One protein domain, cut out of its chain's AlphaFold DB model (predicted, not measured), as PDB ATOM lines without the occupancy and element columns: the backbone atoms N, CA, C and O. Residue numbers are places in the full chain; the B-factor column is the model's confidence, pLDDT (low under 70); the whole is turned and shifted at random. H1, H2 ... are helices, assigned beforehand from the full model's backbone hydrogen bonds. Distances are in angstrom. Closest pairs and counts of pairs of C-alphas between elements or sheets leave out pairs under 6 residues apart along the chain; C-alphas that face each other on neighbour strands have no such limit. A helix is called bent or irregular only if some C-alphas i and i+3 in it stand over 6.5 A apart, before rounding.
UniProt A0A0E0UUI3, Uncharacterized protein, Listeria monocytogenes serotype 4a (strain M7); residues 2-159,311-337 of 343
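What this domain is: This is residues 2 to 159 and 311 to 337 of the 343 residues of an uncharacterized protein of Listeria monocytogenes serotype 4a (strain M7) (UniProt A0A0E0UUI3). Two groups of helices make a loose, flat slab: in one, H4 and H6 cross as an X with H5 packed on both; in the other, H7 and H8 run side by side in opposite ways, meeting near one end. No helix of the first group clearly touches one of the second, and the long link of residues 118 to 129 joins them, while short H1, H2 and H3 lie near the first group. The printed part has 185 residues with eight named helices, H1 to H8 in order, and no named strand, so its class is all helix. It is loose, with a radius of gyration of the C-alphas of 19.9 A, and spans 55 by 47 by 23 A.

Where its parts are: H1 is residues 2 to 7, beginning at C-alpha 2 (-69.546, 89.481, 27.208). H2 is residues 14 to 17 and H3 residues 26 to 31. H4, residues 37 to 64, is 40.5 A long and begins at C-alpha 37 (-64.085, 67.829, 30.892). H5, residues 69 to 86, is 25.9 A long. H6, residues 91 to 117, is 36.8 A long; it has a kink of 51 degrees near residue 98 and is only just irregular, with C-alphas 96 and 99 7.0 A apart. H7, residues 130 to 157, is 39.6 A long, with a kink of 36 degrees near residue 151. H8, residues 314 to 336, is 32.5 A long and ends at C-alpha 336 (-40.139, 69.454, 53.654).

How they stand to each other: H4 and H6 are the hub, touching three helices each, and the helix packing is mostly crossed. Residues 50 to 60 of H4 touch residues 101 to 112 of H6 at a steep tilt of 59 degrees; the closest C-alphas, of Gly 57 and Gly 108, are 3.5 A apart. H5 and H6 form a helical hairpin, closest at the C-alphas of Ser 70 and Ser 104, 6.2 A. H5 touches H4, closest at C-alphas 74 and 58, 6.4 A. H1 touches residues 91 to 94 of H6, closest at C-alphas 6 and 91, 4.8 A. H3 and H4 touch only at the corner, and H2 touches no helix. H7 and H8 touch at a shallow tilt of 6 degrees, opposite ways, closest at C-alphas 156 and 314, 5.1 A. H4 and H7 are only just apart, at 8.1 A. Every O i to N i+4 pair is within hydrogen-bond range in H1, H5 and H8; the counts are 1 of 2 in H3, 21 of 24 in H4, 18 of 23 in H6 and 22 of 24 in H7, and H2 is too short for such a pair.

The domain as a whole: The two C-alphas farthest apart, of Lys 22 and Pro 123, are 58.8 A apart. Residues 160 to 310 are not printed, and C-alphas 159 and 311 are 7.6 A apart across the cut. The link from H6 to H7 is long. The mean pLDDT of the printed part is 81.4; residues 2, 63, 117 to 133 and 334 to 337 are under 70.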
ATOM      1  N   LYS A   2     -70.737  89.604  28.085       66.12
ATOM      2  CA  LYS A   2     -69.546  89.481  27.208       66.12
ATOM      3  C   LYS A   2     -68.173  89.569  27.909       66.12
ATOM      4  O   LYS A   2     -67.236  88.873  27.533       66.12
ATOM      5  N   MET A   3     -68.042  90.396  28.953       75.06
ATOM      6  CA  MET A   3     -66.801  90.487  29.747       75.06
ATOM      7  C   MET A   3     -66.525  89.222  30.563       75.06
ATOM      8  O   MET A   3     -65.376  88.799  30.649       75.06
ATOM      9  N   LEU A   4     -67.577  88.607  31.120       74.50
ATOM     10  CA  LEU A   4     -67.466  87.338  31.838       74.50
ATOM     11  C   LEU A   4     -66.969  86.261  30.874       74.50
ATOM     12  O   LEU A   4     -65.887  85.731  31.078       74.50
ATOM     13  N   SER A   5     -67.656  86.046  29.749       72.38
ATOM     14  CA  SER A   5     -67.225  85.039  28.769       72.38
ATOM     15  C   SER A   5     -65.810  85.280  28.227       72.38
ATOM     16  O   SER A   5     -65.107  84.322  27.932       72.38
ATOM     17  N   THR A   6     -65.351  86.530  28.125       80.50
ATOM     18  CA  THR A   6     -64.008  86.834  27.602       80.50
ATOM     19  C   THR A   6     -62.892  86.596  28.620       80.50
ATOM     20  O   THR A   6     -61.848  86.064  28.253       80.50
ATOM     21  N   TRP A   7     -63.087  86.979  29.887       82.38
ATOM     22  CA  TRP A   7     -62.019  86.960  30.896       82.38
ATOM     23  C   TRP A   7     -62.123  85.826  31.916       82.38
ATOM     24  O   TRP A   7     -61.128  85.552  32.583       82.38
ATOM     25  N   THR A   8     -63.274  85.160  32.063       83.88
ATOM     26  CA  THR A   8     -63.427  84.043  33.018       83.88
ATOM     27  C   THR A   8     -63.256  82.672  32.380       83.88
ATOM     28  O   THR A   8     -62.925  81.731  33.095       83.88
ATOM     29  N   ASP A   9     -63.473  82.553  31.069       84.88
ATOM     30  CA  ASP A   9     -63.349  81.295  30.332       84.88
ATOM     31  C   ASP A   9     -61.889  81.027  29.928       84.88
ATOM     32  O   ASP A   9     -61.339  81.681  29.036       84.88
ATOM     33  N   GLY A  10     -61.262  80.046  30.577       82.88
ATOM     34  CA  GLY A  10     -59.900  79.614  30.270       82.88
ATOM     35  C   GLY A  10     -59.768  78.838  28.958       82.88
ATOM     36  O   GLY A  10     -58.664  78.748  28.426       82.88
ATOM     37  N   THR A  11     -60.869  78.314  28.408       84.56
ATOM     38  CA  THR A  11     -60.875  77.586  27.127       84.56
ATOM     39  C   THR A  11     -60.821  78.535  25.930       84.56
ATOM     40  O   THR A  11     -60.369  78.164  24.849       84.56
ATOM     41  N   ARG A  12     -61.263  79.789  26.093       82.00
ATOM     42  CA  ARG A  12     -61.297  80.796  25.013       82.00
ATOM     43  C   ARG A  12     -62.020  80.295  23.758       82.00
ATOM     44  O   ARG A  12     -61.629  80.627  22.638       82.00
ATOM     45  N   ALA A  13     -63.044  79.464  23.963       78.38
ATOM     46  CA  ALA A  13     -63.814  78.801  22.917       78.38
ATOM     47  C   ALA A  13     -62.976  78.038  21.873       78.38
ATOM     48  O   ALA A  13     -63.398  77.931  20.720       78.38
ATOM     49  N   TYR A  14     -61.818  77.469  22.248       80.75
ATOM     50  CA  TYR A  14     -60.990  76.696  21.310       80.75
ATOM     51  C   TYR A  14     -61.796  75.582  20.620       80.75
ATOM     52  O   TYR A  14     -61.658  75.373  19.418       80.75
ATOM     53  N   SER A  15     -62.691  74.916  21.358       76.88
ATOM     54  CA  SER A  15     -63.512  73.808  20.857       76.88
ATOM     55  C   SER A  15     -64.501  74.232  19.776       76.88
ATOM     56  O   SER A  15     -64.806  73.441  18.890       76.88
ATOM     57  N   TRP A  16     -64.952  75.490  19.780       74.81
ATOM     58  CA  TRP A  16     -65.855  76.012  18.757       74.81
ATOM     59  C   TRP A  16     -65.172  76.122  17.387       74.81
ATOM     60  O   TRP A  16     -65.779  75.814  16.364       74.81
ATOM     61  N   TYR A  17     -63.884  76.473  17.365       74.88
ATOM     62  CA  TYR A  17     -63.118  76.623  16.124       74.88
ATOM     63  C   TYR A  17     -62.780  75.295  15.438       74.88
ATOM     64  O   TYR A  17     -62.394  75.307  14.274       74.88
ATOM     65  N   VAL A  18     -62.936  74.163  16.133       79.38
ATOM     66  CA  VAL A  18     -62.589  72.826  15.615       79.38
ATOM     67  C   VAL A  18     -63.840  71.984  15.320       79.38
ATOM     68  O   VAL A  18     -63.723  70.848  14.882       79.38
ATOM     69  N   LYS A  19     -65.050  72.545  15.480       76.25
ATOM     70  CA  LYS A  19     -66.321  71.823  15.271       76.25
ATOM     71  C   LYS A  19     -66.539  71.260  13.863       76.25
ATOM     72  O   LYS A  19     -67.372  70.379  13.721       76.25
ATOM     73  N   SER A  20     -65.819  71.749  12.854       77.19
ATOM     74  CA  SER A  20     -65.849  71.208  11.485       77.19
ATOM     75  C   SER A  20     -64.465  70.738  11.066       77.19
ATOM     76  O   SER A  20     -63.867  71.221  10.105       77.19
ATOM     77  N   ALA A  21     -63.931  69.814  11.861       83.69
ATOM     78  CA  ALA A  21     -62.741  69.069  11.507       83.69
ATOM     79  C   ALA A  21     -63.032  68.129  10.327       83.69
ATOM     80  O   ALA A  21     -64.162  67.687  10.114       83.69
ATOM     81  N   LYS A  22     -61.983  67.807   9.566       83.00
ATOM     82  CA  LYS A  22     -62.058  66.803   8.499       83.00
ATOM     83  C   LYS A  22     -62.246  65.391   9.063       83.00
ATOM     84  O   LYS A  22     -62.912  64.566   8.453       83.00
ATOM     85  N   GLU A  23     -61.625  65.131  10.208       86.31
ATOM     86  CA  GLU A  23     -61.587  63.830  10.868       86.31
ATOM     87  C   GLU A  23     -61.820  64.013  12.367       86.31
ATOM     88  O   GLU A  23     -61.420  65.025  12.953       86.31
ATOM     89  N   TYR A  24     -62.427  63.003  12.980       90.50
ATOM     90  CA  TYR A  24     -62.846  63.008  14.376       90.50
ATOM     91  C   TYR A  24     -62.286  61.773  15.092       90.50
ATOM     92  O   TYR A  24     -63.030  60.887  15.490       90.50
ATOM     93  N   PRO A  25     -60.957  61.667  15.254       91.31
ATOM     94  CA  PRO A  25     -60.369  60.542  15.975       91.31
ATOM     95  C   PRO A  25     -60.842  60.527  17.432       91.31
ATOM     96  O   PRO A  25     -61.233  61.555  17.971       91.31
ATOM     97  N   VAL A  26     -60.666  59.413  18.145       87.69
ATOM     98  CA  VAL A  26     -61.007  59.296  19.582       87.69
ATOM     99  C   VAL A  26     -60.446  60.445  20.443       87.69
ATOM    100  O   VAL A  26     -61.078  60.887  21.401       87.69
ATOM    101  N   ALA A  27     -59.264  60.976  20.105       89.69
ATOM    102  CA  ALA A  27     -58.683  62.132  20.795       89.69
ATOM    103  C   ALA A  27     -59.540  63.409  20.676       89.69
ATOM    104  O   ALA A  27     -59.519  64.243  21.582       89.69
ATOM    105  N   TYR A  28     -60.303  63.557  19.589       91.44
ATOM    106  CA  TYR A  28     -61.244  64.652  19.393       91.44
ATOM    107  C   TYR A  28     -62.294  64.676  20.502       91.44
ATOM    108  O   TYR A  28     -62.541  65.743  21.053       91.44
ATOM    109  N   ASP A  29     -62.849  63.533  20.907       90.06
ATOM    110  CA  ASP A  29     -63.889  63.485  21.943       90.06
ATOM    111  C   ASP A  29     -63.395  64.033  23.287       90.06
ATOM    112  O   ASP A  29     -64.135  64.719  23.994       90.06
ATOM    113  N   PHE A  30     -62.131  63.761  23.626       89.19
ATOM    114  CA  PHE A  30     -61.496  64.184  24.879       89.19
ATOM    115  C   PHE A  30     -60.915  65.597  24.849       89.19
ATOM    116  O   PHE A  30     -60.659  66.164  25.911       89.19
ATOM    117  N   LEU A  31     -60.666  66.159  23.666       89.06
ATOM    118  CA  LEU A  31     -60.138  67.513  23.526       89.06
ATOM    119  C   LEU A  31     -61.232  68.509  23.149       89.06
ATOM    120  O   LEU A  31     -61.305  69.567  23.745       89.06
ATOM    121  N   PHE A  32     -62.106  68.192  22.199       89.06
ATOM    122  CA  PHE A  32     -63.055  69.142  21.607       89.06
ATOM    123  C   PHE A  32     -64.522  68.694  21.731       89.06
ATOM    124  O   PHE A  32     -65.409  69.547  21.867       89.06
ATOM    125  N   GLY A  33     -64.774  67.382  21.724       87.25
ATOM    126  CA  GLY A  33     -66.102  66.767  21.759       87.25
ATOM    127  C   GLY A  33     -66.738  66.713  23.150       87.25
ATOM    128  O   GLY A  33     -66.510  67.580  23.999       87.25
ATOM    129  N   ASP A  34     -67.577  65.707  23.381       88.38
ATOM    130  CA  ASP A  34     -68.447  65.649  24.563       88.38
ATOM    131  C   ASP A  34     -67.705  65.217  25.842       88.38
ATOM    132  O   ASP A  34     -68.159  65.487  26.951       88.38
ATOM    133  N   LYS A  35     -66.517  64.609  25.716       89.62
ATOM    134  CA  LYS A  35     -65.708  64.073  26.831       89.62
ATOM    135  C   LYS A  35     -64.578  65.012  27.275       89.62
ATOM    136  O   LYS A  35     -63.689  64.605  28.026       89.62
ATOM    137  N   LYS A  36     -64.616  66.288  26.877       89.81
ATOM    138  CA  LYS A  36     -63.537  67.275  27.096       89.81
ATOM    139  C   LYS A  36     -63.374  67.842  28.511       89.81
ATOM    140  O   LYS A  36     -62.582  68.759  28.716       89.81
ATOM    141  N   VAL A  37     -64.064  67.293  29.513       88.06
ATOM    142  CA  VAL A  37     -64.085  67.829  30.892       88.06
ATOM    143  C   VAL A  37     -62.684  68.055  31.469       88.06
ATOM    144  O   VAL A  37     -62.450  69.060  32.136       88.06
ATOM    145  N   PHE A  38     -61.725  67.167  31.193       84.38
ATOM    146  CA  PHE A  38     -60.347  67.339  31.667       84.38
ATOM    147  C   PHE A  38     -59.572  68.417  30.909       84.38
ATOM    148  O   PHE A  38     -58.816  69.156  31.536       84.38
ATOM    149  N   ALA A  39     -59.759  68.526  29.591       88.25
ATOM    150  CA  ALA A  39     -59.135  69.575  28.787       88.25
ATOM    151  C   ALA A  39     -59.643  70.961  29.214       88.25
ATOM    152  O   ALA A  39     -58.851  71.892  29.402       88.25
ATOM    153  N   ASP A  40     -60.946  71.071  29.472       88.69
ATOM    154  CA  ASP A  40     -61.573  72.296  29.964       88.69
ATOM    155  C   ASP A  40     -61.118  72.624  31.391       88.69
ATOM    156  O   ASP A  40     -60.710  73.755  31.663       88.69
ATOM    157  N   ALA A  41     -61.078  71.633  32.289       86.44
ATOM    158  CA  ALA A  41     -60.573  71.815  33.649       86.44
ATOM    159  C   ALA A  41     -59.103  72.263  33.663       86.44
ATOM    160  O   ALA A  41     -58.750  73.198  34.382       86.44
ATOM    161  N   PHE A  42     -58.245  71.640  32.850       86.81
ATOM    162  CA  PHE A  42     -56.840  72.025  32.732       86.81
ATOM    163  C   PHE A  42     -56.690  73.461  32.218       86.81
ATOM    164  O   PHE A  42     -55.960  74.256  32.817       86.81
ATOM    165  N   SER A  43     -57.423  73.815  31.159       90.12
ATOM    166  CA  SER A  43     -57.428  75.167  30.589       90.12
ATOM    167  C   SER A  43     -57.880  76.205  31.617       90.12
ATOM    168  O   SER A  43     -57.251  77.253  31.773       90.12
ATOM    169  N   GLN A  44     -58.922  75.887  32.391       90.62
ATOM    170  CA  GLN A  44     -59.440  76.758  33.439       90.62
ATOM    171  C   GLN A  44     -58.450  76.929  34.600       90.62
ATOM    172  O   GLN A  44     -58.230  78.051  35.057       90.62
ATOM    173  N   ILE A  45     -57.818  75.846  35.062       88.12
ATOM    174  CA  ILE A  45     -56.800  75.895  36.123       88.12
ATOM    175  C   ILE A  45     -55.609  76.741  35.671       88.12
ATOM    176  O   ILE A  45     -55.173  77.629  36.407       88.12
ATOM    177  N   PHE A  46     -55.104  76.503  34.458       89.88
ATOM    178  CA  PHE A  46     -53.998  77.275  33.897       89.88
ATOM    179  C   PHE A  46     -54.336  78.766  33.827       89.88
ATOM    180  O   PHE A  46     -53.537  79.603  34.251       89.88
ATOM    181  N   HIS A  47     -55.537  79.102  33.355       91.50
ATOM    182  CA  HIS A  47     -56.010  80.480  33.266       91.50
ATOM    183  C   HIS A  47     -56.106  81.161  34.637       91.50
ATOM    184  O   HIS A  47     -55.585  82.262  34.812       91.50
ATOM    185  N   ILE A  48     -56.683  80.493  35.642       90.12
ATOM    186  CA  ILE A  48     -56.779  81.024  37.012       90.12
ATOM    187  C   ILE A  48     -55.388  81.258  37.611       90.12
ATOM    188  O   ILE A  48     -55.134  82.325  38.172       90.12
ATOM    189  N   ILE A  49     -54.470  80.292  37.476       90.38
ATOM    190  CA  ILE A  49     -53.087  80.435  37.956       90.38
ATOM    191  C   ILE A  49     -52.422  81.639  37.287       90.38
ATOM    192  O   ILE A  49     -51.797  82.451  37.965       90.38
ATOM    193  N   ASN A  50     -52.586  81.780  35.971       92.50
ATOM    194  CA  ASN A  50     -52.033  82.892  35.210       92.50
ATOM    195  C   ASN A  50     -52.557  84.242  35.735       92.50
ATOM    196  O   ASN A  50     -51.759  85.118  36.062       92.50
ATOM    197  N   LEU A  51     -53.869  84.379  35.954       91.81
ATOM    198  CA  LEU A  51     -54.467  85.590  36.532       91.81
ATOM    199  C   LEU A  51     -53.940  85.906  37.942       91.81
ATOM    200  O   LEU A  51     -53.600  87.056  38.224       91.81
ATOM    201  N   ILE A  52     -53.822  84.905  38.821       91.06
ATOM    202  CA  ILE A  52     -53.259  85.089  40.170       91.06
ATOM    203  C   ILE A  52     -51.813  85.588  40.081       91.06
ATOM    204  O   ILE A  52     -51.428  86.520  40.790       91.06
ATOM    205  N   LEU A  53     -51.009  84.994  39.199       91.81
ATOM    206  CA  LEU A  53     -49.625  85.404  38.995       91.81
ATOM    207  C   LEU A  53     -49.529  86.819  38.409       91.81
ATOM    208  O   LEU A  53     -48.691  87.587  38.868       91.81
ATOM    209  N   ILE A  54     -50.403  87.213  37.481       92.12
ATOM    210  CA  ILE A  54     -50.471  88.597  36.976       92.12
ATOM    211  C   ILE A  54     -50.737  89.576  38.126       92.12
ATOM    212  O   ILE A  54     -50.036  90.581  38.255       92.12
ATOM    213  N   ILE A  55     -51.693  89.267  39.010       89.19
ATOM    214  CA  ILE A  55     -51.992  90.098  40.188       89.19
ATOM    215  C   ILE A  55     -50.761  90.207  41.096       89.19
ATOM    216  O   ILE A  55     -50.405  91.304  41.520       89.19
ATOM    217  N   LEU A  56     -50.060  89.101  41.358       86.44
ATOM    218  CA  LEU A  56     -48.813  89.120  42.132       86.44
ATOM    219  C   LEU A  56     -47.716  89.952  41.448       86.44
ATOM    220  O   LEU A  56     -46.989  90.687  42.121       86.44
ATOM    221  N   GLY A  57     -47.618  89.873  40.120       85.44
ATOM    222  CA  GLY A  57     -46.714  90.683  39.307       85.44
ATOM    223  C   GLY A  57     -47.034  92.174  39.395       85.44
ATOM    224  O   GLY A  57     -46.121  92.987  39.506       85.44
ATOM    225  N   ALA A  58     -48.315  92.546  39.424       85.44
ATOM    226  CA  ALA A  58     -48.744  93.923  39.649       85.44
ATOM    227  C   ALA A  58     -48.448  94.386  41.087       85.44
ATOM    228  O   ALA A  58     -47.934  95.485  41.294       85.44
ATOM    229  N   LEU A  59     -48.679  93.529  42.089       81.62
ATOM    230  CA  LEU A  59     -48.398  93.833  43.497       81.62
ATOM    231  C   LEU A  59     -46.906  94.060  43.784       81.62
ATOM    232  O   LEU A  59     -46.563  94.817  44.696       81.62
ATOM    233  N   ARG A  60     -46.011  93.463  42.985       80.00
ATOM    234  CA  ARG A  60     -44.564  93.725  43.047       80.00
ATOM    235  C   ARG A  60     -44.255  95.221  42.942       80.00
ATOM    236  O   ARG A  60     -43.336  95.676  43.625       80.00
ATOM    237  N   PHE A  61     -45.005  95.979  42.137       76.62
ATOM    238  CA  PHE A  61     -44.764  97.410  41.932       76.62
ATOM    239  C   PHE A  61     -44.878  98.205  43.235       76.62
ATOM    240  O   PHE A  61     -43.976  98.973  43.552       76.62
ATOM    241  N   TYR A  62     -45.905  97.947  44.050       71.75
ATOM    242  CA  TYR A  62     -46.070  98.619  45.346       71.75
ATOM    243  C   TYR A  62     -44.885  98.399  46.292       71.75
ATOM    244  O   TYR A  62     -44.647  99.209  47.182       71.75
ATOM    245  N   LYS A  63     -44.144  97.302  46.108       69.44
ATOM    246  CA  LYS A  63     -43.039  96.917  46.983       69.44
ATOM    247  C   LYS A  63     -41.662  97.307  46.455       69.44
ATOM    248  O   LYS A  63     -40.817  97.690  47.254       69.44
ATOM    249  N   LYS A  64     -41.408  97.143  45.153       70.88
ATOM    250  CA  LYS A  64     -40.102  97.460  44.547       70.88
ATOM    251  C   LYS A  64     -40.034  98.874  43.973       70.88
ATOM    252  O   LYS A  64     -38.937  99.400  43.876       70.88
ATOM    253  N   GLN A  65     -41.174  99.472  43.611       71.06
ATOM    254  CA  GLN A  65     -41.266 100.800  42.982       71.06
ATOM    255  C   GLN A  65     -40.359 100.960  41.743       71.06
ATOM    256  O   GLN A  65     -39.874 102.045  41.439       71.06
ATOM    257  N   GLU A  66     -40.129  99.865  41.014       74.75
ATOM    258  CA  GLU A  66     -39.310  99.834  39.801       74.75
ATOM    259  C   GLU A  66     -40.211  99.983  38.565       74.75
ATOM    260  O   GLU A  66     -41.138  99.194  38.368       74.75
ATOM    261  N   PHE A  67     -39.915 100.965  37.711       79.19
ATOM    262  CA  PHE A  67     -40.557 101.147  36.404       79.19
ATOM    263  C   PHE A  67     -39.858 100.292  35.338       79.19
ATOM    264  O   PHE A  67     -39.172 100.802  34.457       79.19
ATOM    265  N   ASP A  68     -39.981  98.970  35.456       84.25
ATOM    266  CA  ASP A  68     -39.370  98.012  34.532       84.25
ATOM    267  C   ASP A  68     -40.352  97.502  33.457       84.25
ATOM    268  O   ASP A  68     -41.513  97.912  33.377       84.25
ATOM    269  N   LEU A  69     -39.893  96.572  32.613       85.44
ATOM    270  CA  LEU A  69     -40.723  95.965  31.567       85.44
ATOM    271  C   LEU A  69     -42.002  95.312  32.130       85.44
ATOM    272  O   LEU A  69     -43.045  95.350  31.481       85.44
ATOM    273  N   SER A  70     -41.955  94.763  33.351       85.62
ATOM    274  CA  SER A  70     -43.131  94.171  34.000       85.62
ATOM    275  C   SER A  70     -44.205  95.218  34.281       85.62
ATOM    276  O   SER A  70     -45.391  94.918  34.144       85.62
ATOM    277  N   PHE A  71     -43.811  96.432  34.672       86.62
ATOM    278  CA  PHE A  71     -44.740  97.538  34.887       86.62
ATOM    279  C   PHE A  71     -45.435  97.949  33.584       86.62
ATOM    280  O   PHE A  71     -46.662  98.046  33.549       86.62
ATOM    281  N   LEU A  72     -44.670  98.101  32.497       89.94
ATOM    282  CA  LEU A  72     -45.211  98.455  31.181       89.94
ATOM    283  C   LEU A  72     -46.195  97.394  30.661       89.94
ATOM    284  O   LEU A  72     -47.278  97.736  30.181       89.94
ATOM    285  N   ILE A  73     -45.861  96.107  30.810       91.69
ATOM    286  CA  ILE A  73     -46.755  95.003  30.432       91.69
ATOM    287  C   ILE A  73     -48.050  95.053  31.256       91.69
ATOM    288  O   ILE A  73     -49.135  94.943  30.690       91.69
ATOM    289  N   ASN A  74     -47.970  95.264  32.574       90.69
ATOM    290  CA  ASN A  74     -49.154  95.324  33.436       90.69
ATOM    291  C   ASN A  74     -50.065  96.516  33.118       90.69
ATOM    292  O   ASN A  74     -51.281  96.342  33.057       90.69
ATOM    293  N   ILE A  75     -49.503  97.700  32.847       90.88
ATOM    294  CA  ILE A  75     -50.285  98.851  32.368       90.88
ATOM    295  C   ILE A  75     -50.964  98.528  31.041       90.88
ATOM    296  O   ILE A  75     -52.143  98.830  30.871       90.88
ATOM    297  N   THR A  76     -50.248  97.882  30.120       92.69
ATOM    298  CA  THR A  76     -50.814  97.480  28.827       92.69
ATOM    299  C   THR A  76     -51.998  96.533  29.026       92.69
ATOM    300  O   THR A  76     -53.047  96.738  28.426       92.69
ATOM    301  N   LEU A  77     -51.880  95.544  29.921       91.88
ATOM    302  CA  LEU A  77     -52.975  94.627  30.253       91.88
ATOM    303  C   LEU A  77     -54.185  95.356  30.858       91.88
ATOM    304  O   LEU A  77     -55.315  95.057  30.478       91.88
ATOM    305  N   ILE A  78     -53.971  96.342  31.736       90.88
ATOM    306  CA  ILE A  78     -55.053  97.191  32.262       90.88
ATOM    307  C   ILE A  78     -55.703  97.993  31.127       90.88
ATOM    308  O   ILE A  78     -56.927  98.056  31.048       90.88
ATOM    309  N   GLY A  79     -54.909  98.559  30.217       91.00
ATOM    310  CA  GLY A  79     -55.409  99.261  29.035       91.00
ATOM    311  C   GLY A  79     -56.272  98.363  28.148       91.00
ATOM    312  O   GLY A  79     -57.352  98.770  27.728       91.00
ATOM    313  N   VAL A  80     -55.857  97.112  27.935       90.44
ATOM    314  CA  VAL A  80     -56.654  96.110  27.214       90.44
ATOM    315  C   VAL A  80     -57.964  95.818  27.948       90.44
ATOM    316  O   VAL A  80     -59.013  95.767  27.306       90.44
ATOM    317  N   TRP A  81     -57.939  95.655  29.273       87.69
ATOM    318  CA  TRP A  81     -59.152  95.481  30.079       87.69
ATOM    319  C   TRP A  81     -60.115  96.664  29.927       87.69
ATOM    320  O   TRP A  81     -61.300  96.455  29.676       87.69
ATOM    321  N   LEU A  82     -59.610  97.896  30.030       89.06
ATOM    322  CA  LEU A  82     -60.400  99.118  29.850       89.06
ATOM    323  C   LEU A  82     -60.970  99.221  28.431       89.06
ATOM    324  O   LEU A  82     -62.139  99.555  28.265       89.06
ATOM    325  N   PHE A  83     -60.188  98.863  27.413       88.88
ATOM    326  CA  PHE A  83     -60.662  98.808  26.032       88.88
ATOM    327  C   PHE A  83     -61.835  97.828  25.870       88.88
ATOM    328  O   PHE A  83     -62.851  98.178  25.273       88.88
ATOM    329  N   HIS A  84     -61.742  96.633  26.463       88.12
ATOM    330  CA  HIS A  84     -62.822  95.638  26.421       88.12
ATOM    331  C   HIS A  84     -64.076  96.084  27.191       88.12
ATOM    332  O   HIS A  84     -65.178  95.658  26.844       88.12
ATOM    333  N   LEU A  85     -63.929  96.938  28.213       85.00
ATOM    334  CA  LEU A  85     -65.060  97.531  28.935       85.00
ATOM    335  C   LEU A  85     -65.812  98.576  28.100       85.00
ATOM    336  O   LEU A  85     -67.027  98.681  28.236       85.00
ATOM    337  N   VAL A  86     -65.104  99.345  27.265       85.69
ATOM    338  CA  VAL A  86     -65.685 100.454  26.488       85.69
ATOM    339  C   VAL A  86     -66.203 100.008  25.117       85.69
ATOM    340  O   VAL A  86     -67.213 100.533  24.658       85.69
ATOM    341  N   TRP A  87     -65.521  99.070  24.455       84.19
ATOM    342  CA  TRP A  87     -65.802  98.701  23.064       84.19
ATOM    343  C   TRP A  87     -66.547  97.364  22.940       84.19
ATOM    344  O   TRP A  87     -67.772  97.298  23.007       84.19
ATOM    345  N   GLU A  88     -65.810  96.272  22.746       80.88
ATOM    346  CA  GLU A  88     -66.360  94.938  22.570       80.88
ATOM    347  C   GLU A  88     -65.428  93.924  23.222       80.88
ATOM    348  O   GLU A  88     -64.231  93.872  22.934       80.88
ATOM    349  N   ALA A  89     -66.004  93.083  24.078       77.88
ATOM    350  CA  ALA A  89     -65.315  91.943  24.645       77.88
ATOM    351  C   ALA A  89     -65.607  90.691  23.810       77.88
ATOM    352  O   ALA A  89     -66.734  90.187  23.813       77.88
ATOM    353  N   ASN A  90     -64.591  90.214  23.085       79.50
ATOM    354  CA  ASN A  90     -64.649  88.990  22.296       79.50
ATOM    355  C   ASN A  90     -63.448  88.097  22.638       79.50
ATOM    356  O   ASN A  90     -62.304  88.555  22.679       79.50
ATOM    357  N   GLN A  91     -63.703  86.802  22.827       75.44
ATOM    358  CA  GLN A  91     -62.685  85.790  23.121       75.44
ATOM    359  C   GLN A  91     -61.591  85.706  22.044       75.44
ATOM    360  O   GLN A  91     -60.470  85.307  22.339       75.44
ATOM    361  N   ARG A  92     -61.853  86.142  20.806       79.12
ATOM    362  CA  ARG A  92     -60.823  86.209  19.753       79.12
ATOM    363  C   ARG A  92     -59.707  87.199  20.075       79.12
ATOM    364  O   ARG A  92     -58.546  86.928  19.785       79.12
ATOM    365  N   TYR A  93     -60.036  88.330  20.697       82.31
ATOM    366  CA  TYR A  93     -59.051  89.370  21.003       82.31
ATOM    367  C   TYR A  93     -58.103  88.941  22.125       82.31
ATOM    368  O   TYR A  93     -56.910  89.244  22.074       82.31
ATOM    369  N   ILE A  94     -58.589  88.163  23.099       82.75
ATOM    370  CA  ILE A  94     -57.757  87.708  24.221       82.75
ATOM    371  C   ILE A  94     -56.654  86.736  23.783       82.75
ATOM    372  O   ILE A  94     -55.605  86.659  24.429       82.75
ATOM    373  N   LEU A  95     -56.834  86.037  22.654       81.94
ATOM    374  CA  LEU A  95     -55.814  85.149  22.097       81.94
ATOM    375  C   LEU A  95     -54.515  85.919  21.801       81.94
ATOM    376  O   LEU A  95     -53.442  85.489  22.216       81.94
ATOM    377  N   PHE A  96     -54.617  87.109  21.202       84.81
ATOM    378  CA  PHE A  96     -53.466  87.978  20.916       84.81
ATOM    379  C   PHE A  96     -52.839  88.589  22.174       84.81
ATOM    380  O   PHE A  96     -51.649  88.887  22.201       84.81
ATOM    381  N   VAL A  97     -53.624  88.744  23.241       88.94
ATOM    382  CA  VAL A  97     -53.179  89.300  24.530       88.94
ATOM    383  C   VAL A  97     -52.514  88.225  25.405       88.94
ATOM    384  O   VAL A  97     -51.781  88.525  26.345       88.94
ATOM    385  N   THR A  98     -52.708  86.948  25.078       89.19
ATOM    386  CA  THR A  98     -52.221  85.808  25.864       89.19
ATOM    387  C   THR A  98     -50.712  85.800  26.098       89.19
ATOM    388  O   THR A  98     -50.311  85.562  27.239       89.19
ATOM    389  N   PRO A  99     -49.849  86.060  25.097       91.88
ATOM    390  CA  PRO A  99     -48.410  86.104  25.339       91.88
ATOM    391  C   PRO A  99     -48.030  87.184  26.362       91.88
ATOM    392  O   PRO A  99     -47.195  86.937  27.229       91.88
ATOM    393  N   LEU A 100     -48.696  88.348  26.330       92.38
ATOM    394  CA  LEU A 100     -48.501  89.420  27.317       92.38
ATOM    395  C   LEU A 100     -48.936  88.979  28.720       92.38
ATOM    396  O   LEU A 100     -48.221  89.233  29.689       92.38
ATOM    397  N   MET A 101     -50.070  88.277  28.829       92.44
ATOM    398  CA  MET A 101     -50.533  87.689  30.094       92.44
ATOM    399  C   MET A 101     -49.498  86.718  30.671       92.44
ATOM    400  O   MET A 101     -49.119  86.848  31.832       92.44
ATOM    401  N   ILE A 102     -48.983  85.796  29.851       93.75
ATOM    402  CA  ILE A 102     -47.963  84.822  30.268       93.75
ATOM    403  C   ILE A 102     -46.682  85.532  30.724       93.75
ATOM    404  O   ILE A 102     -46.151  85.199  31.782       93.75
ATOM    405  N   MET A 103     -46.204  86.538  29.983       92.81
ATOM    406  CA  MET A 103     -45.023  87.308  30.389       92.81
ATOM    407  C   MET A 103     -45.233  88.015  31.735       92.81
ATOM    408  O   MET A 103     -44.360  87.952  32.599       92.81
ATOM    409  N   SER A 104     -46.396  88.637  31.957       92.75
ATOM    410  CA  SER A 104     -46.726  89.235  33.258       92.75
ATOM    411  C   SER A 104     -46.773  88.188  34.382       92.75
ATOM    412  O   SER A 104     -46.147  88.372  35.432       92.75
ATOM    413  N   ALA A 105     -47.412  87.038  34.143       94.50
ATOM    414  CA  ALA A 105     -47.445  85.933  35.094       94.50
ATOM    415  C   ALA A 105     -46.044  85.415  35.459       94.50
ATOM    416  O   ALA A 105     -45.796  85.100  36.624       94.50
ATOM    417  N   MET A 106     -45.092  85.383  34.520       93.38
ATOM    418  CA  MET A 106     -43.701  85.010  34.814       93.38
ATOM    419  C   MET A 106     -43.041  85.964  35.819       93.38
ATOM    420  O   MET A 106     -42.338  85.508  36.725       93.38
ATOM    421  N   TYR A 107     -43.282  87.275  35.713       90.44
ATOM    422  CA  TYR A 107     -42.782  88.242  36.696       90.44
ATOM    423  C   TYR A 107     -43.436  88.060  38.068       90.44
ATOM    424  O   TYR A 107     -42.747  88.138  39.089       90.44
ATOM    425  N   GLY A 108     -44.735  87.760  38.107       89.00
ATOM    426  CA  GLY A 108     -45.430  87.402  39.344       89.00
ATOM    427  C   GLY A 108     -44.903  86.123  39.984       89.00
ATOM    428  O   GLY A 108     -44.694  86.075  41.195       89.00
ATOM    429  N   PHE A 109     -44.599  85.112  39.173       89.31
ATOM    430  CA  PHE A 109     -43.983  83.872  39.636       89.31
ATOM    431  C   PHE A 109     -42.576  84.114  40.183       89.31
ATOM    432  O   PHE A 109     -42.255  83.655  41.278       89.31
ATOM    433  N   LYS A 110     -41.751  84.905  39.485       86.81
ATOM    434  CA  LYS A 110     -40.432  85.321  39.983       86.81
ATOM    435  C   LYS A 110     -40.551  86.026  41.334       86.81
ATOM    436  O   LYS A 110     -39.809  85.700  42.257       86.81
ATOM    437  N   PHE A 111     -41.504  86.947  41.469       84.56
ATOM    438  CA  PHE A 111     -41.762  87.635  42.731       84.56
ATOM    439  C   PHE A 111     -42.187  86.666  43.844       84.56
ATOM    440  O   PHE A 111     -41.671  86.763  44.953       84.56
ATOM    441  N   LEU A 112     -43.055  85.693  43.549       83.50
ATOM    442  CA  LEU A 112     -43.454  84.641  44.490       83.50
ATOM    443  C   LEU A 112     -42.258  83.787  44.942       83.50
ATOM    444  O   LEU A 112     -42.117  83.503  46.131       83.50
ATOM    445  N   VAL A 113     -41.369  83.405  44.022       79.94
ATOM    446  CA  VAL A 113     -40.152  82.642  44.345       79.94
ATOM    447  C   VAL A 113     -39.209  83.457  45.230       79.94
ATOM    448  O   VAL A 113     -38.734  82.946  46.246       79.94
ATOM    449  N   GLU A 114     -38.972  84.731  44.901       77.69
ATOM    450  CA  GLU A 114     -38.188  85.647  45.741       77.69
ATOM    451  C   GLU A 114     -38.784  85.744  47.155       77.69
ATOM    452  O   GLU A 114     -38.049  85.669  48.142       77.69
ATOM    453  N   LEU A 115     -40.115  85.833  47.246       72.94
ATOM    454  CA  LEU A 115     -40.873  85.910  48.493       72.94
ATOM    455  C   LEU A 115     -40.710  84.662  49.376       72.94
ATOM    456  O   LEU A 115     -40.618  84.781  50.597       72.94
ATOM    457  N   LEU A 116     -40.704  83.475  48.764       70.88
ATOM    458  CA  LEU A 116     -40.681  82.190  49.468       70.88
ATOM    459  C   LEU A 116     -39.263  81.709  49.815       70.88
ATOM    460  O   LEU A 116     -39.095  81.013  50.818       70.88
ATOM    461  N   TYR A 117     -38.253  82.054  49.008       65.81
ATOM    462  CA  TYR A 117     -36.935  81.408  49.072       65.81
ATOM    463  C   TYR A 117     -35.742  82.336  49.318       65.81
ATOM    464  O   TYR A 117     -34.688  81.844  49.728       65.81
ATOM    465  N   THR A 118     -35.853  83.652  49.118       60.34
ATOM    466  CA  THR A 118     -34.702  84.550  49.316       60.34
ATOM    467  C   THR A 118     -34.702  85.124  50.730       60.34
ATOM    468  O   THR A 118     -35.416  86.078  51.024       60.34
ATOM    469  N   LYS A 119     -33.879  84.546  51.618       51.81
ATOM    470  CA  LYS A 119     -33.747  84.979  53.024       51.81
ATOM    471  C   LYS A 119     -33.178  86.393  53.208       51.81
ATOM    472  O   LYS A 119     -33.513  87.023  54.203       51.81
ATOM    473  N   ASP A 120     -32.385  86.900  52.259       51.03
ATOM    474  CA  ASP A 120     -31.484  88.037  52.526       51.03
ATOM    475  C   ASP A 120     -31.769  89.319  51.716       51.03
ATOM    476  O   ASP A 120     -31.020  90.284  51.824       51.03
ATOM    477  N   LYS A 121     -32.843  89.382  50.911       46.03
ATOM    478  CA  LYS A 121     -33.165  90.590  50.105       46.03
ATOM    479  C   LYS A 121     -34.558  91.181  50.325       46.03
ATOM    480  O   LYS A 121     -34.882  92.214  49.747       46.03
ATOM    481  N   VAL A 122     -35.390  90.561  51.161       46.31
ATOM    482  CA  VAL A 122     -36.753  91.033  51.441       46.31
ATOM    483  C   VAL A 122     -36.966  91.065  52.962       46.31
ATOM    484  O   VAL A 122     -37.126  90.001  53.555       46.31
ATOM    485  N   PRO A 123     -37.007  92.238  53.626       42.56
ATOM    486  CA  PRO A 123     -36.806  92.304  55.081       42.56
ATOM    487  C   PRO A 123     -37.920  91.739  55.990       42.56
ATOM    488  O   PRO A 123     -37.806  91.870  57.203       42.56
ATOM    489  N   VAL A 124     -39.028  91.169  55.489       45.22
ATOM    490  CA  VAL A 124     -40.258  91.048  56.322       45.22
ATOM    491  C   VAL A 124     -41.048  89.741  56.179       45.22
ATOM    492  O   VAL A 124     -42.131  89.613  56.735       45.22
ATOM    493  N   ILE A 125     -40.538  88.704  55.515       46.00
ATOM    494  CA  ILE A 125     -41.183  87.377  55.587       46.00
ATOM    495  C   ILE A 125     -40.356  86.513  56.525       46.00
ATOM    496  O   ILE A 125     -39.637  85.590  56.154       46.00
ATOM    497  N   LYS A 126     -40.446  86.895  57.806       45.97
ATOM    498  CA  LYS A 126     -39.999  86.067  58.923       45.97
ATOM    499  C   LYS A 126     -40.667  84.696  58.806       45.97
ATOM    500  O   LYS A 126     -41.779  84.559  58.307       45.97
ATOM    501  N   GLN A 127     -40.005  83.691  59.362       51.06
ATOM    502  CA  GLN A 127     -40.452  82.304  59.548       51.06
ATOM    503  C   GLN A 127     -41.927  82.150  60.016       51.06
ATOM    504  O   GLN A 127     -42.520  81.083  59.858       51.06
ATOM    505  N   THR A 128     -42.527  83.225  60.538       51.25
ATOM    506  CA  THR A 128     -43.935  83.436  60.894       51.25
ATOM    507  C   THR A 128     -44.948  83.355  59.738       51.25
ATOM    508  O   THR A 128     -46.069  82.934  59.993       51.25
ATOM    509  N   THR A 129     -44.606  83.686  58.485       55.72
ATOM    510  CA  THR A 129     -45.537  83.625  57.322       55.72
ATOM    511  C   THR A 129     -45.485  82.299  56.551       55.72
ATOM    512  O   THR A 129     -46.396  81.971  55.791       55.72
ATOM    513  N   ARG A 130     -44.465  81.467  56.798       63.03
ATOM    514  CA  ARG A 130     -44.375  80.113  56.229       63.03
ATOM    515  C   ARG A 130     -45.491  79.203  56.745       63.03
ATOM    516  O   ARG A 130     -46.040  78.419  55.981       63.03
ATOM    517  N   LYS A 131     -45.823  79.305  58.037       66.81
ATOM    518  CA  LYS A 131     -46.919  78.541  58.652       66.81
ATOM    519  C   LYS A 131     -48.279  78.852  58.004       66.81
ATOM    520  O   LYS A 131     -48.897  77.898  57.543       66.81
ATOM    521  N   PRO A 132     -48.732  80.117  57.887       68.38
ATOM    522  CA  PRO A 132     -49.992  80.422  57.215       68.38
ATOM    523  C   PRO A 132     -49.970  80.063  55.726       68.38
ATOM    524  O   PRO A 132     -50.966  79.543  55.245       68.38
ATOM    525  N   PHE A 133     -48.850  80.221  55.007       69.12
ATOM    526  CA  PHE A 133     -48.746  79.748  53.617       69.12
ATOM    527  C   PHE A 133     -48.956  78.231  53.498       69.12
ATOM    528  O   PHE A 133     -49.760  77.781  52.688       69.12
ATOM    529  N   LEU A 134     -48.295  77.433  54.345       71.19
ATOM    530  CA  LEU A 134     -48.482  75.978  54.368       71.19
ATOM    531  C   LEU A 134     -49.906  75.578  54.775       71.19
ATOM    532  O   LEU A 134     -50.438  74.623  54.218       71.19
ATOM    533  N   ILE A 135     -50.529  76.308  55.708       76.81
ATOM    534  CA  ILE A 135     -51.937  76.108  56.083       76.81
ATOM    535  C   ILE A 135     -52.844  76.390  54.881       76.81
ATOM    536  O   ILE A 135     -53.693  75.565  54.573       76.81
ATOM    537  N   VAL A 136     -52.637  77.496  54.160       76.25
ATOM    538  CA  VAL A 136     -53.409  77.824  52.950       76.25
ATOM    539  C   VAL A 136     -53.225  76.747  51.880       76.25
ATOM    540  O   VAL A 136     -54.217  76.259  51.350       76.25
ATOM    541  N   CYS A 137     -51.994  76.305  51.604       74.06
ATOM    542  CA  CYS A 137     -51.745  75.206  50.667       74.06
ATOM    543  C   CYS A 137     -52.445  73.907  51.094       74.06
ATOM    544  O   CYS A 137     -53.002  73.212  50.251       74.06
ATOM    545  N   PHE A 138     -52.442  73.588  52.390       78.44
ATOM    546  CA  PHE A 138     -53.124  72.412  52.926       78.44
ATOM    547  C   PHE A 138     -54.652  72.520  52.814       78.44
ATOM    548  O   PHE A 138     -55.306  71.550  52.444       78.44
ATOM    549  N   VAL A 139     -55.223  73.698  53.075       82.25
ATOM    550  CA  VAL A 139     -56.660  73.954  52.899       82.25
ATOM    551  C   VAL A 139     -57.050  73.843  51.426       82.25
ATOM    552  O   VAL A 139     -58.014  73.155  51.111       82.25
ATOM    553  N   VAL A 140     -56.282  74.445  50.513       80.81
ATOM    554  CA  VAL A 140     -56.501  74.322  49.060       80.81
ATOM    555  C   VAL A 140     -56.395  72.862  48.616       80.81
ATOM    556  O   VAL A 140     -57.223  72.400  47.836       80.81
ATOM    557  N   PHE A 141     -55.431  72.111  49.152       80.94
ATOM    558  CA  PHE A 141     -55.314  70.677  48.900       80.94
ATOM    559  C   PHE A 141     -56.556  69.910  49.371       80.94
ATOM    560  O   PHE A 141     -57.129  69.151  48.591       80.94
ATOM    561  N   MET A 142     -57.029  70.147  50.596       83.81
ATOM    562  CA  MET A 142     -58.242  69.503  51.111       83.81
ATOM    563  C   MET A 142     -59.482  69.865  50.291       83.81
ATOM    564  O   MET A 142     -60.259  68.981  49.944       83.81
ATOM    565  N   LEU A 143     -59.636  71.133  49.903       84.62
ATOM    566  CA  LEU A 143     -60.712  71.564  49.010       84.62
ATOM    567  C   LEU A 143     -60.628  70.861  47.651       84.62
ATOM    568  O   LEU A 143     -61.645  70.381  47.155       84.62
ATOM    569  N   SER A 144     -59.428  70.723  47.081       81.06
ATOM    570  CA  SER A 144     -59.240  70.008  45.814       81.06
ATOM    571  C   SER A 144     -59.613  68.524  45.923       81.06
ATOM    572  O   SER A 144     -60.335  68.015  45.068       81.06
ATOM    573  N   LEU A 145     -59.234  67.846  47.016       82.94
ATOM    574  CA  LEU A 145     -59.639  66.461  47.283       82.94
ATOM    575  C   LEU A 145     -61.158  66.329  47.358       82.94
ATOM    576  O   LEU A 145     -61.724  65.432  46.741       82.94
ATOM    577  N   VAL A 146     -61.816  67.247  48.066       85.81
ATOM    578  CA  VAL A 146     -63.277  67.290  48.167       85.81
ATOM    579  C   VAL A 146     -63.906  67.451  46.779       85.81
ATOM    580  O   VAL A 146     -64.774  66.661  46.420       85.81
ATOM    581  N   THR A 147     -63.439  68.402  45.960       82.12
ATOM    582  CA  THR A 147     -63.982  68.606  44.602       82.12
ATOM    583  C   THR A 147     -63.792  67.397  43.693       82.12
ATOM    584  O   THR A 147     -64.690  67.079  42.919       82.12
ATOM    585  N   ILE A 148     -62.667  66.690  43.813       83.19
ATOM    586  CA  ILE A 148     -62.429  65.456  43.067       83.19
ATOM    587  C   ILE A 148     -63.409  64.382  43.558       83.19
ATOM    588  O   ILE A 148     -64.178  63.857  42.768       83.19
ATOM    589  N   ILE A 149     -63.499  64.119  44.863       84.94
ATOM    590  CA  ILE A 149     -64.418  63.100  45.403       84.94
ATOM    591  C   ILE A 149     -65.869  63.348  44.956       84.94
ATOM    592  O   ILE A 149     -66.530  62.424  44.485       84.94
ATOM    593  N   TYR A 150     -66.351  64.592  45.034       86.62
ATOM    594  CA  TYR A 150     -67.691  64.944  44.553       86.62
ATOM    595  C   TYR A 150     -67.822  64.878  43.024       86.62
ATOM    596  O   TYR A 150     -68.900  64.569  42.518       86.62
ATOM    597  N   GLY A 151     -66.738  65.116  42.284       85.62
ATOM    598  CA  GLY A 151     -66.691  65.026  40.826       85.62
ATOM    599  C   GLY A 151     -66.735  63.598  40.276       85.62
ATOM    600  O   GLY A 151     -67.073  63.426  39.108       85.62
ATOM    601  N   VAL A 152     -66.450  62.568  41.086       88.50
ATOM    602  CA  VAL A 152     -66.494  61.154  40.654       88.50
ATOM    603  C   VAL A 152     -67.860  60.801  40.074       88.50
ATOM    604  O   VAL A 152     -67.940  60.174  39.020       88.50
ATOM    605  N   LYS A 153     -68.938  61.208  40.754       89.69
ATOM    606  CA  LYS A 153     -70.298  60.831  40.373       89.69
ATOM    607  C   LYS A 153     -70.673  61.337  38.967       89.69
ATOM    608  O   LYS A 153     -70.882  60.488  38.105       89.69
ATOM    609  N   PRO A 154     -70.676  62.655  38.681       88.94
ATOM    610  CA  PRO A 154     -71.068  63.162  37.364       88.94
ATOM    611  C   PRO A 154     -70.092  62.805  36.228       88.94
ATOM    612  O   PRO A 154     -70.479  62.848  35.063       88.94
ATOM    613  N   ILE A 155     -68.829  62.481  36.533       89.06
ATOM    614  CA  ILE A 155     -67.789  62.260  35.513       89.06
ATOM    615  C   ILE A 155     -67.596  60.771  35.186       89.06
ATOM    616  O   ILE A 155     -67.379  60.421  34.025       89.06
ATOM    617  N   ALA A 156     -67.641  59.898  36.196       90.62
ATOM    618  CA  ALA A 156     -67.216  58.501  36.080       90.62
ATOM    619  C   ALA A 156     -68.277  57.463  36.487       90.62
ATOM    620  O   ALA A 156     -68.056  56.271  36.268       90.62
ATOM    621  N   ILE A 157     -69.407  57.881  37.075       89.81
ATOM    622  CA  ILE A 157     -70.491  56.973  37.494       89.81
ATOM    623  C   ILE A 157     -71.758  57.227  36.682       89.81
ATOM    624  O   ILE A 157     -72.294  56.297  36.078       89.81
ATOM    625  N   ASP A 158     -72.241  58.468  36.685       92.50
ATOM    626  CA  ASP A 158     -73.480  58.840  36.017       92.50
ATOM    627  C   ASP A 158     -73.305  58.663  34.507       92.50
ATOM    628  O   ASP A 158     -72.351  59.155  33.894       92.50
ATOM    629  N   LYS A 159     -74.230  57.913  33.909       91.62
ATOM    630  CA  LYS A 159     -74.248  57.708  32.467       91.62
ATOM    631  C   LYS A 159     -74.896  58.911  31.802       91.62
ATOM    632  O   LYS A 159     -75.927  59.395  32.266       91.62
ATOM    633  N   LEU A 311     -68.499  59.790  31.072       88.50
ATOM    634  CA  LEU A 311     -67.566  60.552  30.220       88.50
ATOM    635  C   LEU A 311     -66.183  59.915  30.178       88.50
ATOM    636  O   LEU A 311     -65.526  59.902  29.137       88.50
ATOM    637  N   ILE A 312     -65.749  59.373  31.314       88.81
ATOM    638  CA  ILE A 312     -64.549  58.556  31.403       88.81
ATOM    639  C   ILE A 312     -64.787  57.321  32.260       88.81
ATOM    640  O   ILE A 312     -65.628  57.303  33.157       88.81
ATOM    641  N   SER A 313     -63.981  56.287  32.024       89.31
ATOM    642  CA  SER A 313     -63.995  55.105  32.879       89.31
ATOM    643  C   SER A 313     -63.552  55.448  34.307       89.31
ATOM    644  O   SER A 313     -62.691  56.307  34.526       89.31
ATOM    645  N   TRP A 314     -64.082  54.721  35.291       88.62
ATOM    646  CA  TRP A 314     -63.689  54.899  36.690       88.62
ATOM    647  C   TRP A 314     -62.196  54.611  36.932       88.62
ATOM    648  O   TRP A 314     -61.572  55.262  37.767       88.62
ATOM    649  N   TYR A 315     -61.595  53.694  36.163       90.00
ATOM    650  CA  TYR A 315     -60.157  53.411  36.217       90.00
ATOM    651  C   TYR A 315     -59.331  54.612  35.749       90.00
ATOM    652  O   TYR A 315     -58.360  54.989  36.406       90.00
ATOM    653  N   SER A 316     -59.736  55.246  34.642       88.25
ATOM    654  CA  SER A 316     -59.106  56.472  34.139       88.25
ATOM    655  C   SER A 316     -59.224  57.602  35.162       88.25
ATOM    656  O   SER A 316     -58.253  58.315  35.406       88.25
ATOM    657  N   TYR A 317     -60.385  57.719  35.813       89.69
ATOM    658  CA  TYR A 317     -60.621  58.705  36.865       89.69
ATOM    659  C   TYR A 317     -59.658  58.502  38.041       89.69
ATOM    660  O   TYR A 317     -58.985  59.433  38.486       89.69
ATOM    661  N   LEU A 318     -59.562  57.262  38.526       89.44
ATOM    662  CA  LEU A 318     -58.702  56.893  39.644       89.44
ATOM    663  C   LEU A 318     -57.223  57.120  39.313       89.44
ATOM    664  O   LEU A 318     -56.478  57.614  40.156       89.44
ATOM    665  N   LEU A 319     -56.800  56.818  38.085       90.31
ATOM    666  CA  LEU A 319     -55.437  57.077  37.626       90.31
ATOM    667  C   LEU A 319     -55.105  58.574  37.684       90.31
ATOM    668  O   LEU A 319     -54.077  58.945  38.251       90.31
ATOM    669  N   VAL A 320     -55.986  59.440  37.168       86.06
ATOM    670  CA  VAL A 320     -55.808  60.903  37.244       86.06
ATOM    671  C   VAL A 320     -55.734  61.365  38.700       86.06
ATOM    672  O   VAL A 320     -54.863  62.163  39.052       86.06
ATOM    673  N   PHE A 321     -56.591  60.822  39.567       86.00
ATOM    674  CA  PHE A 321     -56.573  61.125  40.993       86.00
ATOM    675  C   PHE A 321     -55.248  60.740  41.667       86.00
ATOM    676  O   PHE A 321     -54.663  61.555  42.381       86.00
ATOM    677  N   ILE A 322     -54.738  59.531  41.412       88.75
ATOM    678  CA  ILE A 322     -53.455  59.074  41.963       88.75
ATOM    679  C   ILE A 322     -52.313  59.971  41.487       88.75
ATOM    680  O   ILE A 322     -51.478  60.365  42.302       88.75
ATOM    681  N   ILE A 323     -52.281  60.328  40.200       88.19
ATOM    682  CA  ILE A 323     -51.260  61.234  39.660       88.19
ATOM    683  C   ILE A 323     -51.323  62.584  40.375       88.19
ATOM    684  O   ILE A 323     -50.295  63.082  40.834       88.19
ATOM    685  N   PHE A 324     -52.519  63.154  40.528       84.31
ATOM    686  CA  PHE A 324     -52.711  64.435  41.203       84.31
ATOM    687  C   PHE A 324     -52.214  64.405  42.658       84.31
ATOM    688  O   PHE A 324     -51.401  65.242  43.061       84.31
ATOM    689  N   VAL A 325     -52.629  63.400  43.435       84.00
ATOM    690  CA  VAL A 325     -52.179  63.219  44.826       84.00
ATOM    691  C   VAL A 325     -50.673  62.965  44.890       84.00
ATOM    692  O   VAL A 325     -50.001  63.495  45.778       84.00
ATOM    693  N   GLY A 326     -50.123  62.203  43.943       86.12
ATOM    694  CA  GLY A 326     -48.696  61.913  43.836       86.12
ATOM    695  C   GLY A 326     -47.860  63.169  43.595       86.12
ATOM    696  O   GLY A 326     -46.893  63.404  44.319       86.12
ATOM    697  N   VAL A 327     -48.264  64.024  42.649       83.81
ATOM    698  CA  VAL A 327     -47.587  65.298  42.342       83.81
ATOM    699  C   VAL A 327     -47.581  66.228  43.554       83.81
ATOM    700  O   VAL A 327     -46.543  66.805  43.892       83.81
ATOM    701  N   ILE A 328     -48.712  66.357  44.252       78.06
ATOM    702  CA  ILE A 328     -48.805  67.228  45.430       78.06
ATOM    703  C   ILE A 328     -48.006  66.658  46.598       78.06
ATOM    704  O   ILE A 328     -47.275  67.394  47.260       78.06
ATOM    705  N   SER A 329     -48.081  65.347  46.824       77.62
ATOM    706  CA  SER A 329     -47.317  64.679  47.881       77.62
ATOM    707  C   SER A 329     -45.812  64.813  47.647       77.62
ATOM    708  O   SER A 329     -45.075  65.161  48.569       77.62
ATOM    709  N   LEU A 330     -45.348  64.631  46.405       78.44
ATOM    710  CA  LEU A 330     -43.950  64.841  46.020       78.44
ATOM    711  C   LEU A 330     -43.530  66.307  46.212       78.44
ATOM    712  O   LEU A 330     -42.455  66.586  46.748       78.44
ATOM    713  N   SER A 331     -44.396  67.253  45.845       70.75
ATOM    714  CA  SER A 331     -44.170  68.688  46.062       70.75
ATOM    715  C   SER A 331     -44.062  69.022  47.555       70.75
ATOM    716  O   SER A 331     -43.165  69.745  47.979       70.75
ATOM    717  N   PHE A 332     -44.912  68.440  48.402       70.12
ATOM    718  CA  PHE A 332     -44.844  68.631  49.850       70.12
ATOM    719  C   PHE A 332     -43.577  68.014  50.459       70.12
ATOM    720  O   PHE A 332     -42.916  68.638  51.293       70.12
ATOM    721  N   LEU A 333     -43.199  66.807  50.026       70.00
ATOM    722  CA  LEU A 333     -41.980  66.133  50.478       70.00
ATOM    723  C   LEU A 333     -40.720  66.909  50.084       70.00
ATOM    724  O   LEU A 333     -39.834  67.071  50.920       70.00
ATOM    725  N   THR A 334     -40.663  67.453  48.868       65.62
ATOM    726  CA  THR A 334     -39.555  68.314  48.414       65.62
ATOM    727  C   THR A 334     -39.520  69.662  49.143       65.62
ATOM    728  O   THR A 334     -38.442  70.149  49.462       65.62
ATOM    729  N   PHE A 335     -40.664  70.246  49.512       61.00
ATOM    730  CA  PHE A 335     -40.704  71.436  50.379       61.00
ATOM    731  C   PHE A 335     -40.317  71.146  51.841       61.00
ATOM    732  O   PHE A 335     -39.819  72.030  52.551       61.00
ATOM    733  N   LYS A 336     -40.561  69.920  52.324       57.81
ATOM    734  CA  LYS A 336     -40.139  69.454  53.654       57.81
ATOM    735  C   LYS A 336     -38.640  69.139  53.677       57.81
ATOM    736  O   LYS A 336     -37.963  69.457  54.656       57.81
ATOM    737  N   GLN A 337     -38.118  68.540  52.607       54.66
ATOM    738  CA  GLN A 337     -36.720  68.151  52.448       54.66
ATOM    739  C   GLN A 337     -35.934  69.214  51.669       54.66
ATOM    740  O   GLN A 337     -35.958  69.188  50.447       54.66
TER     741      GLN A 337